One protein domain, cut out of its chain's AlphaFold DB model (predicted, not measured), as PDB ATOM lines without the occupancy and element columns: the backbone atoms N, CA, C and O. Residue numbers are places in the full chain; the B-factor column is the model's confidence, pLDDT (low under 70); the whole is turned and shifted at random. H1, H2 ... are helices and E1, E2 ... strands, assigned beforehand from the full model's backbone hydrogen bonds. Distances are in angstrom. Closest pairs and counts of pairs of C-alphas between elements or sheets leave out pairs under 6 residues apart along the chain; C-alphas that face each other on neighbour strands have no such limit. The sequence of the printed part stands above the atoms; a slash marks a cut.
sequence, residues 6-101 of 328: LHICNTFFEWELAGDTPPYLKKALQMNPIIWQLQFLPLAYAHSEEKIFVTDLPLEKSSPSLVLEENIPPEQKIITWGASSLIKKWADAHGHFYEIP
ATOM      1  N   LEU A   6     304.912 353.694 129.287       97.94
ATOM      2  CA  LEU A   6     303.728 352.849 129.222       97.94
ATOM      3  C   LEU A   6     302.844 353.323 128.071       97.94
ATOM      4  O   LEU A   6     302.302 354.429 128.098       97.94
ATOM      5  N   HIS A   7     302.678 352.476 127.063       98.25
ATOM      6  CA  HIS A   7     301.796 352.730 125.934       98.25
ATOM      7  C   HIS A   7     300.353 352.369 126.282       98.25
ATOM      8  O   HIS A   7     300.067 351.246 126.695       98.25
ATOM      9  N   ILE A   8     299.436 353.309 126.049       98.00
ATOM     10  CA  ILE A   8     297.987 353.110 126.129       98.00
ATOM     11  C   ILE A   8     297.385 353.539 124.789       98.00
ATOM     12  O   ILE A   8     297.231 354.727 124.500       98.00
ATOM     13  N   CYS A   9     297.060 352.571 123.934       97.12
ATOM     14  CA  CYS A   9     296.569 352.858 122.586       97.12
ATOM     15  C   CYS A   9     295.054 353.143 122.594       97.12
ATOM     16  O   CYS A   9     294.220 352.263 122.389       97.12
ATOM     17  N   ASN A  10     294.693 354.404 122.843       95.69
ATOM     18  CA  ASN A  10     293.317 354.903 122.886       95.69
ATOM     19  C   ASN A  10     292.723 355.188 121.502       95.69
ATOM     20  O   ASN A  10     292.389 356.325 121.177       95.69
ATOM     21  N   THR A  11     292.494 354.164 120.684       93.06
ATOM     22  CA  THR A  11     291.799 354.345 119.391       93.06
ATOM     23  C   THR A  11     290.294 354.629 119.532       93.06
ATOM     24  O   THR A  11     289.572 354.624 118.540       93.06
ATOM     25  N   PHE A  12     289.807 354.863 120.757       92.56
ATOM     26  CA  PHE A  12     288.514 355.495 121.037       92.56
ATOM     27  C   PHE A  12     288.576 357.036 120.977       92.56
ATOM     28  O   PHE A  12     287.567 357.691 121.224       92.56
ATOM     29  N   PHE A  13     289.742 357.618 120.680       93.19
ATOM     30  CA  PHE A  13     290.024 359.056 120.686       93.19
ATOM     31  C   PHE A  13     288.928 359.922 120.045       93.19
ATOM     32  O   PHE A  13     288.475 360.886 120.651       93.19
ATOM     33  N   GLU A  14     288.433 359.565 118.862       88.94
ATOM     34  CA  GLU A  14     287.402 360.341 118.164       88.94
ATOM     35  C   GLU A  14     286.051 360.357 118.898       88.94
ATOM     36  O   GLU A  14     285.335 361.356 118.841       88.94
ATOM     37  N   TRP A  15     285.703 359.284 119.619       88.69
ATOM     38  CA  TRP A  15     284.514 359.268 120.478       88.69
ATOM     39  C   TRP A  15     284.687 360.200 121.674       88.69
ATOM     40  O   TRP A  15     283.737 360.879 122.058       88.69
ATOM     41  N   GLU A  16     285.902 360.276 122.225       92.19
ATOM     42  CA  GLU A  16     286.221 361.218 123.297       92.19
ATOM     43  C   GLU A  16     286.062 362.668 122.817       92.19
ATOM     44  O   GLU A  16     285.400 363.470 123.476       92.19
ATOM     45  N   LEU A  17     286.570 362.987 121.618       91.06
ATOM     46  CA  LEU A  17     286.388 364.306 120.998       91.06
ATOM     47  C   LEU A  17     284.910 364.658 120.784       91.06
ATOM     48  O   LEU A  17     284.517 365.804 121.002       91.06
ATOM     49  N   ALA A  18     284.094 363.674 120.389       86.00
ATOM     50  CA  ALA A  18     282.662 363.828 120.137       86.00
ATOM     51  C   ALA A  18     281.794 363.932 121.410       86.00
ATOM     52  O   ALA A  18     280.575 364.113 121.294       86.00
ATOM     53  N   GLY A  19     282.403 363.817 122.598       85.00
ATOM     54  CA  GLY A  19     281.724 363.835 123.897       85.00
ATOM     55  C   GLY A  19     281.127 362.489 124.324       85.00
ATOM     56  O   GLY A  19     280.530 362.396 125.392       85.00
ATOM     57  N   ASP A  20     281.327 361.428 123.543       82.75
ATOM     58  CA  ASP A  20     280.758 360.095 123.761       82.75
ATOM     59  C   ASP A  20     281.738 359.203 124.558       82.75
ATOM     60  O   ASP A  20     282.060 358.077 124.167       82.75
ATOM     61  N   THR A  21     282.261 359.723 125.675       78.38
ATOM     62  CA  THR A  21     283.345 359.080 126.443       78.38
ATOM     63  C   THR A  21     282.806 358.075 127.469       78.38
ATOM     64  O   THR A  21     281.976 358.440 128.306       78.38
ATOM     65  N   PRO A  22     283.286 356.817 127.483       83.56
ATOM     66  CA  PRO A  22     282.932 355.854 128.526       83.56
ATOM     67  C   PRO A  22     283.438 356.268 129.924       83.56
ATOM     68  O   PRO A  22     284.425 356.989 130.034       83.56
ATOM     69  N   PRO A  23     282.810 355.779 131.013       84.88
ATOM     70  CA  PRO A  23     283.078 356.268 132.371       84.88
ATOM     71  C   PRO A  23     284.467 355.917 132.934       84.88
ATOM     72  O   PRO A  23     284.911 356.564 133.876       84.88
ATOM     73  N   TYR A  24     285.145 354.894 132.405       90.62
ATOM     74  CA  TYR A  24     286.477 354.475 132.858       90.62
ATOM     75  C   TYR A  24     287.267 353.796 131.729       90.62
ATOM     76  O   TYR A  24     286.687 353.230 130.796       90.62
ATOM     77  N   LEU A  25     288.601 353.849 131.829       94.50
ATOM     78  CA  LEU A  25     289.548 353.493 130.765       94.50
ATOM     79  C   LEU A  25     289.357 352.072 130.217       94.50
ATOM     80  O   LEU A  25     289.224 351.897 129.006       94.50
ATOM     81  N   LYS A  26     289.262 351.063 131.091       93.50
ATOM     82  CA  LYS A  26     289.071 349.663 130.673       93.50
ATOM     83  C   LYS A  26     287.822 349.478 129.801       93.50
ATOM     84  O   LYS A  26     287.880 348.828 128.760       93.50
ATOM     85  N   LYS A  27     286.709 350.128 130.165       92.94
ATOM     86  CA  LYS A  27     285.467 350.093 129.375       92.94
ATOM     87  C   LYS A  27     285.614 350.813 128.038       92.94
ATOM     88  O   LYS A  27     285.038 350.355 127.057       92.94
ATOM     89  N   ALA A  28     286.390 351.895 127.978       93.38
ATOM     90  CA  ALA A  28     286.685 352.576 126.720       93.38
ATOM     91  C   ALA A  28     287.499 351.701 125.757       93.38
ATOM     92  O   ALA A  28     287.173 351.624 124.576       93.38
ATOM     93  N   LEU A  29     288.485 350.960 126.264       93.69
ATOM     94  CA  LEU A  29     289.282 350.035 125.453       93.69
ATOM     95  C   LEU A  29     288.470 348.828 124.943       93.69
ATOM     96  O   LEU A  29     288.752 348.305 123.870       93.69
ATOM     97  N   GLN A  30     287.422 348.417 125.660       91.81
ATOM     98  CA  GLN A  30     286.579 347.268 125.294       91.81
ATOM     99  C   GLN A  30     285.284 347.645 124.545       91.81
ATOM    100  O   GLN A  30     284.550 346.759 124.103       91.81
ATOM    101  N   MET A  31     284.987 348.938 124.355       89.06
ATOM    102  CA  MET A  31     283.679 349.396 123.850       89.06
ATOM    103  C   MET A  31     283.363 348.958 122.413       89.06
ATOM    104  O   MET A  31     282.200 348.920 122.010       89.06
ATOM    105  N   ASN A  32     284.389 348.657 121.614       88.75
ATOM    106  CA  ASN A  32     284.243 348.206 120.236       88.75
ATOM    107  C   ASN A  32     285.255 347.090 119.939       88.75
ATOM    108  O   ASN A  32     286.418 347.243 120.311       88.75
ATOM    109  N   PRO A  33     284.867 346.012 119.223       90.31
ATOM    110  CA  PRO A  33     285.802 345.002 118.729       90.31
ATOM    111  C   PRO A  33     287.112 345.558 118.154       90.31
ATOM    112  O   PRO A  33     288.174 345.050 118.490       90.31
ATOM    113  N   ILE A  34     287.056 346.601 117.318       89.00
ATOM    114  CA  ILE A  34     288.264 347.133 116.679       89.00
ATOM    115  C   ILE A  34     289.177 347.838 117.685       89.00
ATOM    116  O   ILE A  34     290.383 347.651 117.638       89.00
ATOM    117  N   ILE A  35     288.609 348.582 118.635       92.06
ATOM    118  CA  ILE A  35     289.365 349.277 119.688       92.06
ATOM    119  C   ILE A  35     290.020 348.243 120.608       92.06
ATOM    120  O   ILE A  35     291.203 348.348 120.922       92.06
ATOM    121  N   TRP A  36     289.280 347.179 120.934       93.38
ATOM    122  CA  TRP A  36     289.773 346.095 121.776       93.38
ATOM    123  C   TRP A  36     290.945 345.332 121.140       93.38
ATOM    124  O   TRP A  36     291.829 344.862 121.847       93.38
ATOM    125  N   GLN A  37     291.001 345.244 119.808       93.38
ATOM    126  CA  GLN A  37     292.145 344.674 119.092       93.38
ATOM    127  C   GLN A  37     293.290 345.684 118.899       93.38
ATOM    128  O   GLN A  37     294.462 345.322 118.969       93.38
ATOM    129  N   LEU A  38     292.977 346.959 118.653       93.88
ATOM    130  CA  LEU A  38     293.979 347.998 118.390       93.88
ATOM    131  C   LEU A  38     294.757 348.434 119.638       93.88
ATOM    132  O   LEU A  38     295.798 349.074 119.494       93.88
ATOM    133  N   GLN A  39     294.349 348.027 120.843       95.12
ATOM    134  CA  GLN A  39     295.171 348.228 122.044       95.12
ATOM    135  C   GLN A  39     296.577 347.596 121.927       95.12
ATOM    136  O   GLN A  39     297.520 348.082 122.538       95.12
ATOM    137  N   PHE A  40     296.730 346.565 121.084       95.25
ATOM    138  CA  PHE A  40     297.995 345.866 120.817       95.25
ATOM    139  C   PHE A  40     298.866 346.537 119.750       95.25
ATOM    140  O   PHE A  40     299.987 346.098 119.510       95.25
ATOM    141  N   LEU A  41     298.379 347.601 119.105       95.56
ATOM    142  CA  LEU A  41     299.102 348.313 118.050       95.56
ATOM    143  C   LEU A  41     300.515 348.786 118.443       95.56
ATOM    144  O   LEU A  41     301.381 348.758 117.568       95.56
ATOM    145  N   PRO A  42     300.804 349.157 119.710       96.38
ATOM    146  CA  PRO A  42     302.165 349.469 120.132       96.38
ATOM    147  C   PRO A  42     303.173 348.335 119.927       96.38
ATOM    148  O   PRO A  42     304.347 348.630 119.773       96.38
ATOM    149  N   LEU A  43     302.762 347.065 119.799       93.69
ATOM    150  CA  LEU A  43     303.682 345.978 119.422       93.69
ATOM    151  C   LEU A  43     304.387 346.224 118.076       93.69
ATOM    152  O   LEU A  43     305.434 345.639 117.821       93.69
ATOM    153  N   ALA A  44     303.829 347.077 117.210       92.88
ATOM    154  CA  ALA A  44     304.429 347.419 115.926       92.88
ATOM    155  C   ALA A  44     305.509 348.515 116.012       92.88
ATOM    156  O   ALA A  44     306.223 348.706 115.028       92.88
ATOM    157  N   TYR A  45     305.599 349.266 117.116       94.12
ATOM    158  CA  TYR A  45     306.462 350.455 117.192       94.12
ATOM    159  C   TYR A  45     307.101 350.741 118.560       94.12
ATOM    160  O   TYR A  45     307.943 351.631 118.653       94.12
ATOM    161  N   ALA A  46     306.696 350.057 119.628       93.88
ATOM    162  CA  ALA A  46     307.283 350.206 120.952       93.88
ATOM    163  C   ALA A  46     308.619 349.458 121.034       93.88
ATOM    164  O   ALA A  46     308.814 348.419 120.396       93.88
ATOM    165  N   HIS A  47     309.538 349.967 121.848       91.12
ATOM    166  CA  HIS A  47     310.764 349.242 122.172       91.12
ATOM    167  C   HIS A  47     310.457 348.064 123.109       91.12
ATOM    168  O   HIS A  47     309.529 348.129 123.910       91.12
ATOM    169  N   SER A  48     311.256 346.992 123.050       86.56
ATOM    170  CA  SER A  48     311.019 345.756 123.822       86.56
ATOM    171  C   SER A  48     310.952 345.964 125.339       86.56
ATOM    172  O   SER A  48     310.232 345.242 126.027       86.56
ATOM    173  N   GLU A  49     311.676 346.961 125.854       90.38
ATOM    174  CA  GLU A  49     311.703 347.313 127.281       90.38
ATOM    175  C   GLU A  49     310.472 348.114 127.732       90.38
ATOM    176  O   GLU A  49     310.168 348.175 128.923       90.38
ATOM    177  N   GLU A  50     309.752 348.736 126.795       94.75
ATOM    178  CA  GLU A  50     308.575 349.542 127.102       94.75
ATOM    179  C   GLU A  50     307.374 348.651 127.411       94.75
ATOM    180  O   GLU A  50     307.257 347.516 126.934       94.75
ATOM    181  N   LYS A  51     306.455 349.173 128.225       96.94
ATOM    182  CA  LYS A  51     305.238 348.455 128.604       96.94
ATOM    183  C   LYS A  51     304.059 348.895 127.754       96.94
ATOM    184  O   LYS A  51     303.980 350.039 127.316       96.94
ATOM    185  N   ILE A  52     303.128 347.983 127.523       97.50
ATOM    186  CA  ILE A  52     301.912 348.191 126.744       97.50
ATOM    187  C   ILE A  52     300.756 347.721 127.613       97.50
ATOM    188  O   ILE A  52     300.631 346.526 127.891       97.50
ATOM    189  N   PHE A  53     299.924 348.661 128.050       97.50
ATOM    190  CA  PHE A  53     298.728 348.319 128.801       97.50
ATOM    191  C   PHE A  53     297.694 347.692 127.867       97.50
ATOM    192  O   PHE A  53     297.317 348.284 126.852       97.50
ATOM    193  N   VAL A  54     297.221 346.506 128.243       96.50
ATOM    194  CA  VAL A  54     296.114 345.820 127.583       96.50
ATOM    195  C   VAL A  54     295.086 345.353 128.607       96.50
ATOM    196  O   VAL A  54     295.410 345.059 129.754       96.50
ATOM    197  N   THR A  55     293.823 345.273 128.200       95.31
ATOM    198  CA  THR A  55     292.738 344.829 129.082       95.31
ATOM    199  C   THR A  55     292.739 343.326 129.314       95.31
ATOM    200  O   THR A  55     292.150 342.878 130.294       95.31
ATOM    201  N   ASP A  56     293.357 342.573 128.398       93.31
ATOM    202  CA  ASP A  56     293.357 341.115 128.336       93.31
ATOM    203  C   ASP A  56     294.639 340.626 127.662       93.31
ATOM    204  O   ASP A  56     295.126 341.258 126.726       93.31
ATOM    205  N   LEU A  57     295.167 339.482 128.098       92.12
ATOM    206  CA  LEU A  57     296.309 338.851 127.439       92.12
ATOM    207  C   LEU A  57     295.830 337.923 126.310       92.12
ATOM    208  O   LEU A  57     294.856 337.184 126.483       92.12
ATOM    209  N   PRO A  58     296.494 337.930 125.145       89.69
ATOM    210  CA  PRO A  58     296.169 337.021 124.054       89.69
ATOM    211  C   PRO A  58     296.609 335.592 124.382       89.69
ATOM    212  O   PRO A  58     297.670 335.369 124.957       89.69
ATOM    213  N   LEU A  59     295.804 334.616 123.957       78.19
ATOM    214  CA  LEU A  59     296.080 333.192 124.183       78.19
ATOM    215  C   LEU A  59     297.295 332.692 123.385       78.19
ATOM    216  O   LEU A  59     297.986 331.778 123.817       78.19
ATOM    217  N   GLU A  60     297.542 333.289 122.218       73.38
ATOM    218  CA  GLU A  60     298.486 332.771 121.218       73.38
ATOM    219  C   GLU A  60     299.766 333.621 121.084       73.38
ATOM    220  O   GLU A  60     300.765 333.136 120.564       73.38
ATOM    221  N   LYS A  61     299.765 334.883 121.548       69.06
ATOM    222  CA  LYS A  61     300.874 335.846 121.366       69.06
ATOM    223  C   LYS A  61     301.317 336.498 122.674       69.06
ATOM    224  O   LYS A  61     300.961 337.639 122.952       69.06
ATOM    225  N   SER A  62     302.120 335.812 123.482       73.75
ATOM    226  CA  SER A  62     302.696 336.431 124.679       73.75
ATOM    227  C   SER A  62     303.880 337.342 124.325       73.75
ATOM    228  O   SER A  62     304.719 337.021 123.487       73.75
ATOM    229  N   SER A  63     303.947 338.507 124.968       85.75
ATOM    230  CA  SER A  63     305.103 339.405 124.922       85.75
ATOM    231  C   SER A  63     305.341 339.972 126.324       85.75
ATOM    232  O   SER A  63     304.366 340.357 126.976       85.75
ATOM    233  N   PRO A  64     306.601 340.060 126.798       87.12
ATOM    234  CA  PRO A  64     306.925 340.608 128.119       87.12
ATOM    235  C   PRO A  64     306.629 342.114 128.244       87.12
ATOM    236  O   PRO A  64     306.664 342.673 129.345       87.12
ATOM    237  N   SER A  65     306.354 342.785 127.123       93.69
ATOM    238  CA  SER A  65     305.920 344.181 127.079       93.69
ATOM    239  C   SER A  65     304.441 344.338 127.449       93.69
ATOM    240  O   SER A  65     304.053 345.405 127.915       93.69
ATOM    241  N   LEU A  66     303.605 343.309 127.263       95.56
ATOM    242  CA  LEU A  66     302.172 343.379 127.562       95.56
ATOM    243  C   LEU A  66     301.933 343.283 129.072       95.56
ATOM    244  O   LEU A  66     302.384 342.335 129.713       95.56
ATOM    245  N   VAL A  67     301.196 344.242 129.628       96.12
ATOM    246  CA  VAL A  67     300.849 344.280 131.054       96.12
ATOM    247  C   VAL A  67     299.355 344.518 131.247       96.12
ATOM    248  O   VAL A  67     298.736 345.297 130.520       96.12
ATOM    249  N   LEU A  68     298.787 343.833 132.237       96.00
ATOM    250  CA  LEU A  68     297.457 344.124 132.776       96.00
ATOM    251  C   LEU A  68     297.556 345.233 133.825       96.00
ATOM    252  O   LEU A  68     298.645 345.493 134.335       96.00
ATOM    253  N   GLU A  69     296.426 345.858 134.152       95.12
ATOM    254  CA  GLU A  69     296.342 347.035 135.032       95.12
ATOM    255  C   GLU A  69     297.026 346.809 136.388       95.12
ATOM    256  O   GLU A  69     297.836 347.622 136.819       95.12
ATOM    257  N   GLU A  70     296.791 345.652 137.006       94.75
ATOM    258  CA  GLU A  70     297.368 345.246 138.291       94.75
ATOM    259  C   GLU A  70     298.890 345.009 138.264       94.75
ATOM    260  O   GLU A  70     299.522 344.950 139.316       94.75
ATOM    261  N   ASN A  71     299.479 344.877 137.071       95.50
ATOM    262  CA  ASN A  71     300.900 344.591 136.858       95.50
ATOM    263  C   ASN A  71     301.652 345.776 136.229       95.50
ATOM    264  O   ASN A  71     302.804 345.628 135.808       95.50
ATOM    265  N   ILE A  72     301.011 346.943 136.123       95.50
ATOM    266  CA  ILE A  72     301.662 348.157 135.634       95.50
ATOM    267  C   ILE A  72     302.689 348.617 136.683       95.50
ATOM    268  O   ILE A  72     302.326 348.816 137.844       95.50
ATOM    269  N   PRO A  73     303.971 348.809 136.314       93.94
ATOM    270  CA  PRO A  73     304.952 349.350 137.249       93.94
ATOM    271  C   PRO A  73     304.551 350.766 137.706       93.94
ATOM    272  O   PRO A  73     303.933 351.496 136.932       93.94
ATOM    273  N   PRO A  74     304.904 351.207 138.923       93.56
ATOM    274  CA  PRO A  74     304.576 352.558 139.379       93.56
ATOM    275  C   PRO A  74     305.266 353.628 138.518       93.56
ATOM    276  O   PRO A  74     306.242 353.346 137.816       93.56
ATOM    277  N   GLU A  75     304.763 354.866 138.578       95.12
ATOM    278  CA  GLU A  75     305.474 356.048 138.060       95.12
ATOM    279  C   GLU A  75     305.894 355.952 136.575       95.12
ATOM    280  O   GLU A  75     306.998 356.322 136.186       95.12
ATOM    281  N   GLN A  76     305.022 355.445 135.700       96.75
ATOM    282  CA  GLN A  76     305.303 355.395 134.260       96.75
ATOM    283  C   GLN A  76     305.056 356.736 133.574       96.75
ATOM    284  O   GLN A  76     304.186 357.511 133.977       96.75
ATOM    285  N   LYS A  77     305.770 356.972 132.470       97.69
ATOM    286  CA  LYS A  77     305.421 358.009 131.500       97.69
ATOM    287  C   LYS A  77     304.413 357.448 130.503       97.69
ATOM    288  O   LYS A  77     304.707 356.496 129.786       97.69
ATOM    289  N   ILE A  78     303.236 358.053 130.431       98.19
ATOM    290  CA  ILE A  78     302.173 357.589 129.545       98.19
ATOM    291  C   ILE A  78     302.412 358.078 128.116       98.19
ATOM    292  O   ILE A  78     302.575 359.274 127.869       98.19
ATOM    293  N   ILE A  79     302.378 357.141 127.172       97.81
ATOM    294  CA  ILE A  79     302.419 357.384 125.732       97.81
ATOM    295  C   ILE A  79     301.096 356.915 125.127       97.81
ATOM    296  O   ILE A  79     300.709 355.760 125.287       97.81
ATOM    297  N   THR A  80     300.391 357.786 124.409       98.06
ATOM    298  CA  THR A  80     299.059 357.462 123.875       98.06
ATOM    299  C   THR A  80     299.003 357.481 122.349       98.06
ATOM    300  O   THR A  80     299.976 357.842 121.680       98.06
ATOM    301  N   TRP A  81     297.873 357.033 121.792       97.44
ATOM    302  CA  TRP A  81     297.546 357.177 120.371       97.44
ATOM    303  C   TRP A  81     297.220 358.637 120.041       97.44
ATOM    304  O   TRP A  81     297.772 359.191 119.099       97.44
ATOM    305  N   GLY A  82     296.386 359.276 120.858       97.19
ATOM    306  CA  GLY A  82     296.135 360.719 120.854       97.19
ATOM    307  C   GLY A  82     295.988 361.234 122.284       97.19
ATOM    308  O   GLY A  82     295.820 360.430 123.206       97.19
ATOM    309  N   ALA A  83     296.065 362.551 122.489       97.69
ATOM    310  CA  ALA A  83     295.827 363.153 123.804       97.69
ATOM    311  C   ALA A  83     294.468 362.694 124.375       97.69
ATOM    312  O   ALA A  83     293.513 362.553 123.621       97.69
ATOM    313  N   SER A  84     294.366 362.426 125.678       97.25
ATOM    314  CA  SER A  84     293.116 361.930 126.274       97.25
ATOM    315  C   SER A  84     292.897 362.456 127.684       97.25
ATOM    316  O   SER A  84     293.700 362.229 128.589       97.25
ATOM    317  N   SER A  85     291.767 363.126 127.885       95.94
ATOM    318  CA  SER A  85     291.323 363.588 129.198       95.94
ATOM    319  C   SER A  85     290.961 362.418 130.124       95.94
ATOM    320  O   SER A  85     291.238 362.472 131.325       95.94
ATOM    321  N   LEU A  86     290.399 361.335 129.575       96.50
ATOM    322  CA  LEU A  86     290.081 360.114 130.315       96.50
ATOM    323  C   LEU A  86     291.354 359.447 130.837       96.50
ATOM    324  O   LEU A  86     291.435 359.123 132.023       96.50
ATOM    325  N   ILE A  87     292.361 359.281 129.975       97.75
ATOM    326  CA  ILE A  87     293.650 358.713 130.387       97.75
ATOM    327  C   ILE A  87     294.369 359.651 131.350       97.75
ATOM    328  O   ILE A  87     294.992 359.161 132.279       97.75
ATOM    329  N   LYS A  88     294.251 360.975 131.198       97.62
ATOM    330  CA  LYS A  88     294.816 361.936 132.156       97.62
ATOM    331  C   LYS A  88     294.265 361.743 133.563       97.62
ATOM    332  O   LYS A  88     295.049 361.555 134.486       97.62
ATOM    333  N   LYS A  89     292.940 361.671 133.713       96.62
ATOM    334  CA  LYS A  89     292.304 361.381 135.010       96.62
ATOM    335  C   LYS A  89     292.744 360.032 135.581       96.62
ATOM    336  O   LYS A  89     293.002 359.932 136.775       96.62
ATOM    337  N   TRP A  90     292.832 359.004 134.735       97.50
ATOM    338  CA  TRP A  90     293.295 357.681 135.154       97.50
ATOM    339  C   TRP A  90     294.769 357.704 135.584       97.50
ATOM    340  O   TRP A  90     295.086 357.192 136.651       97.50
ATOM    341  N   ALA A  91     295.651 358.348 134.821       97.88
ATOM    342  CA  ALA A  91     297.079 358.444 135.113       97.88
ATOM    343  C   ALA A  91     297.330 359.167 136.443       97.88
ATOM    344  O   ALA A  91     298.089 358.670 137.270       97.88
ATOM    345  N   ASP A  92     296.632 360.282 136.681       97.12
ATOM    346  CA  ASP A  92     296.733 361.049 137.927       97.12
ATOM    347  C   ASP A  92     296.284 360.221 139.142       97.12
ATOM    348  O   ASP A  92     296.941 360.240 140.181       97.12
ATOM    349  N   ALA A  93     295.210 359.434 139.003       96.44
ATOM    350  CA  ALA A  93     294.718 358.554 140.065       96.44
ATOM    351  C   ALA A  93     295.661 357.376 140.390       96.44
ATOM    352  O   ALA A  93     295.589 356.836 141.491       96.44
ATOM    353  N   HIS A  94     296.541 356.992 139.458       95.75
ATOM    354  CA  HIS A  94     297.473 355.863 139.598       95.75
ATOM    355  C   HIS A  94     298.939 356.303 139.768       95.75
ATOM    356  O   HIS A  94     299.842 355.467 139.759       95.75
ATOM    357  N   GLY A  95     299.202 357.605 139.931       96.25
ATOM    358  CA  GLY A  95     300.560 358.124 140.128       96.25
ATOM    359  C   GLY A  95     301.454 357.998 138.890       96.25
ATOM    360  O   GLY A  95     302.655 357.764 139.007       96.25
ATOM    361  N   HIS A  96     300.880 358.114 137.692       97.62
ATOM    362  CA  HIS A  96     301.609 358.105 136.424       97.62
ATOM    363  C   HIS A  96     301.749 359.510 135.833       97.62
ATOM    364  O   HIS A  96     300.919 360.395 136.033       97.62
ATOM    365  N   PHE A  97     302.796 359.705 135.037       97.62
ATOM    366  CA  PHE A  97     303.104 360.978 134.405       97.62
ATOM    367  C   PHE A  97     302.491 361.039 133.012       97.62
ATOM    368  O   PHE A  97     302.943 360.364 132.086       97.62
ATOM    369  N   TYR A  98     301.482 361.890 132.852       97.69
ATOM    370  CA  TYR A  98     300.888 362.174 131.552       97.69
ATOM    371  C   TYR A  98     300.649 363.670 131.381       97.69
ATOM    372  O   TYR A  98     299.899 364.287 132.143       97.69
ATOM    373  N   GLU A  99     301.312 364.242 130.384       96.44
ATOM    374  CA  GLU A  99     301.168 365.633 129.974       96.44
ATOM    375  C   GLU A  99     300.395 365.664 128.656       96.44
ATOM    376  O   GLU A  99     300.723 364.925 127.724       96.44
ATOM    377  N   ILE A 100     299.364 366.502 128.582       97.50
ATOM    378  CA  ILE A 100     298.551 366.681 127.379       97.50
ATOM    379  C   ILE A 100     298.396 368.168 127.068       97.50
ATOM    380  O   ILE A 100     298.436 368.983 127.994       97.50
ATOM    381  N   PRO A 101     298.179 368.534 125.795       98.31
ATOM    382  CA  PRO A 101     297.744 369.880 125.459       98.31
ATOM    383  C   PRO A 101     296.403 370.216 126.124       98.31
ATOM    384  O   PRO A 101     295.654 369.296 126.477       98.31
TER     385      PRO A 101
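This is residues 6 to 101 of the 328 residues of an uncharacterized protein of Chlamydiae bacterium (UniProt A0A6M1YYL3). A small parallel sheet of three short strands, with E1 in the middle between E2 and E3, sits inside a loop-rich body; H1, H2 and H3 lie beyond the ends where the strands finish, while H4 and H5 graze the sheet. A long looping stretch, residues 54 to 76, swings out past E2, comes back to pair beside it at residues 66 to 67, and leads on to E3. The 96 printed residues hold five named helices and three named strands, in the order E1 H1 H2 H3 H4 E2 E3 H5; the class is mixed, with under half of the residues in named elements. The whole is compact and rounded, with a radius of gyration of the C-alphas of 12.5 A and spans of 35 by 29 by 23 A.

Find C-alpha 6 at (303.728, 352.849, 129.222); from there E1 runs through residues 6 to 8, 6.5 A long. H1 follows at residues 13 to 17, 6.4 A, then H2 at 25 to 30, 8.8 A, H3 at 33 to 38, 8.7 A, and H4 at 41 to 44, 5.8 A. E2, residues 51 to 53, is 6.5 A long and begins at C-alpha 51, (305.238, 348.455, 128.604). E3 covers residues 77 to 80, 9.9 A, and H5, residues 85 to 93, runs 12.4 A to C-alpha 93 at (294.718, 358.554, 140.065).

Begin at E1, the inner strand. It is parallel to E3 at 27 degrees, with N 6 and O 77 at 2.9 A, within hydrogen-bond range. It is parallel to E2 at 30 degrees, with N 7 and O 51 at 2.8 A. E1, the four helices H1 to H4 and E2 form a strand-helix-strand unit, two parallel neighbour strands with helices between them in the chain. H4 only grazes the sheet with residues 41 to 43; its closest C-alphas to E2 are those of Pro 42 and Ile 52, 6.7 A apart. H5 only grazes it with residues 87 to 91; its closest C-alphas to E3 are those of Ala 91 and Ile 78, 7.6 A apart. Look next at H2, which is not on the sheet: it only just touches H5, with 3 pairs of C-alphas within 8 A, the closest Leu 25 and Ile 87 at 6.6 A, at a steep tilt of 50 degrees, opposite ways. H2 and H3 only just touch, with 3 such pairs, and only at the corner by their link, the closest C-alphas being those of Gln 30 and Trp 36, 4.9 A apart. H3 and H4 meet only through their link. H1 touches no helix but is near H5, with 5 pairs of C-alphas within 10 A. In H1, H2, H3 and H5 every O i to N i+4 pair is within hydrogen-bond range; H4 is too short for such a pair, and its one O i to N i+3 pair is within range.

The two C-alphas farthest apart are those of Glu 60 and Pro 101, at 37.4 A. The printed part has no cut, and its long link is E2 to E3, with 23 residues. The mean pLDDT of the printed part is 93.0, and residue 61 alone is under 70.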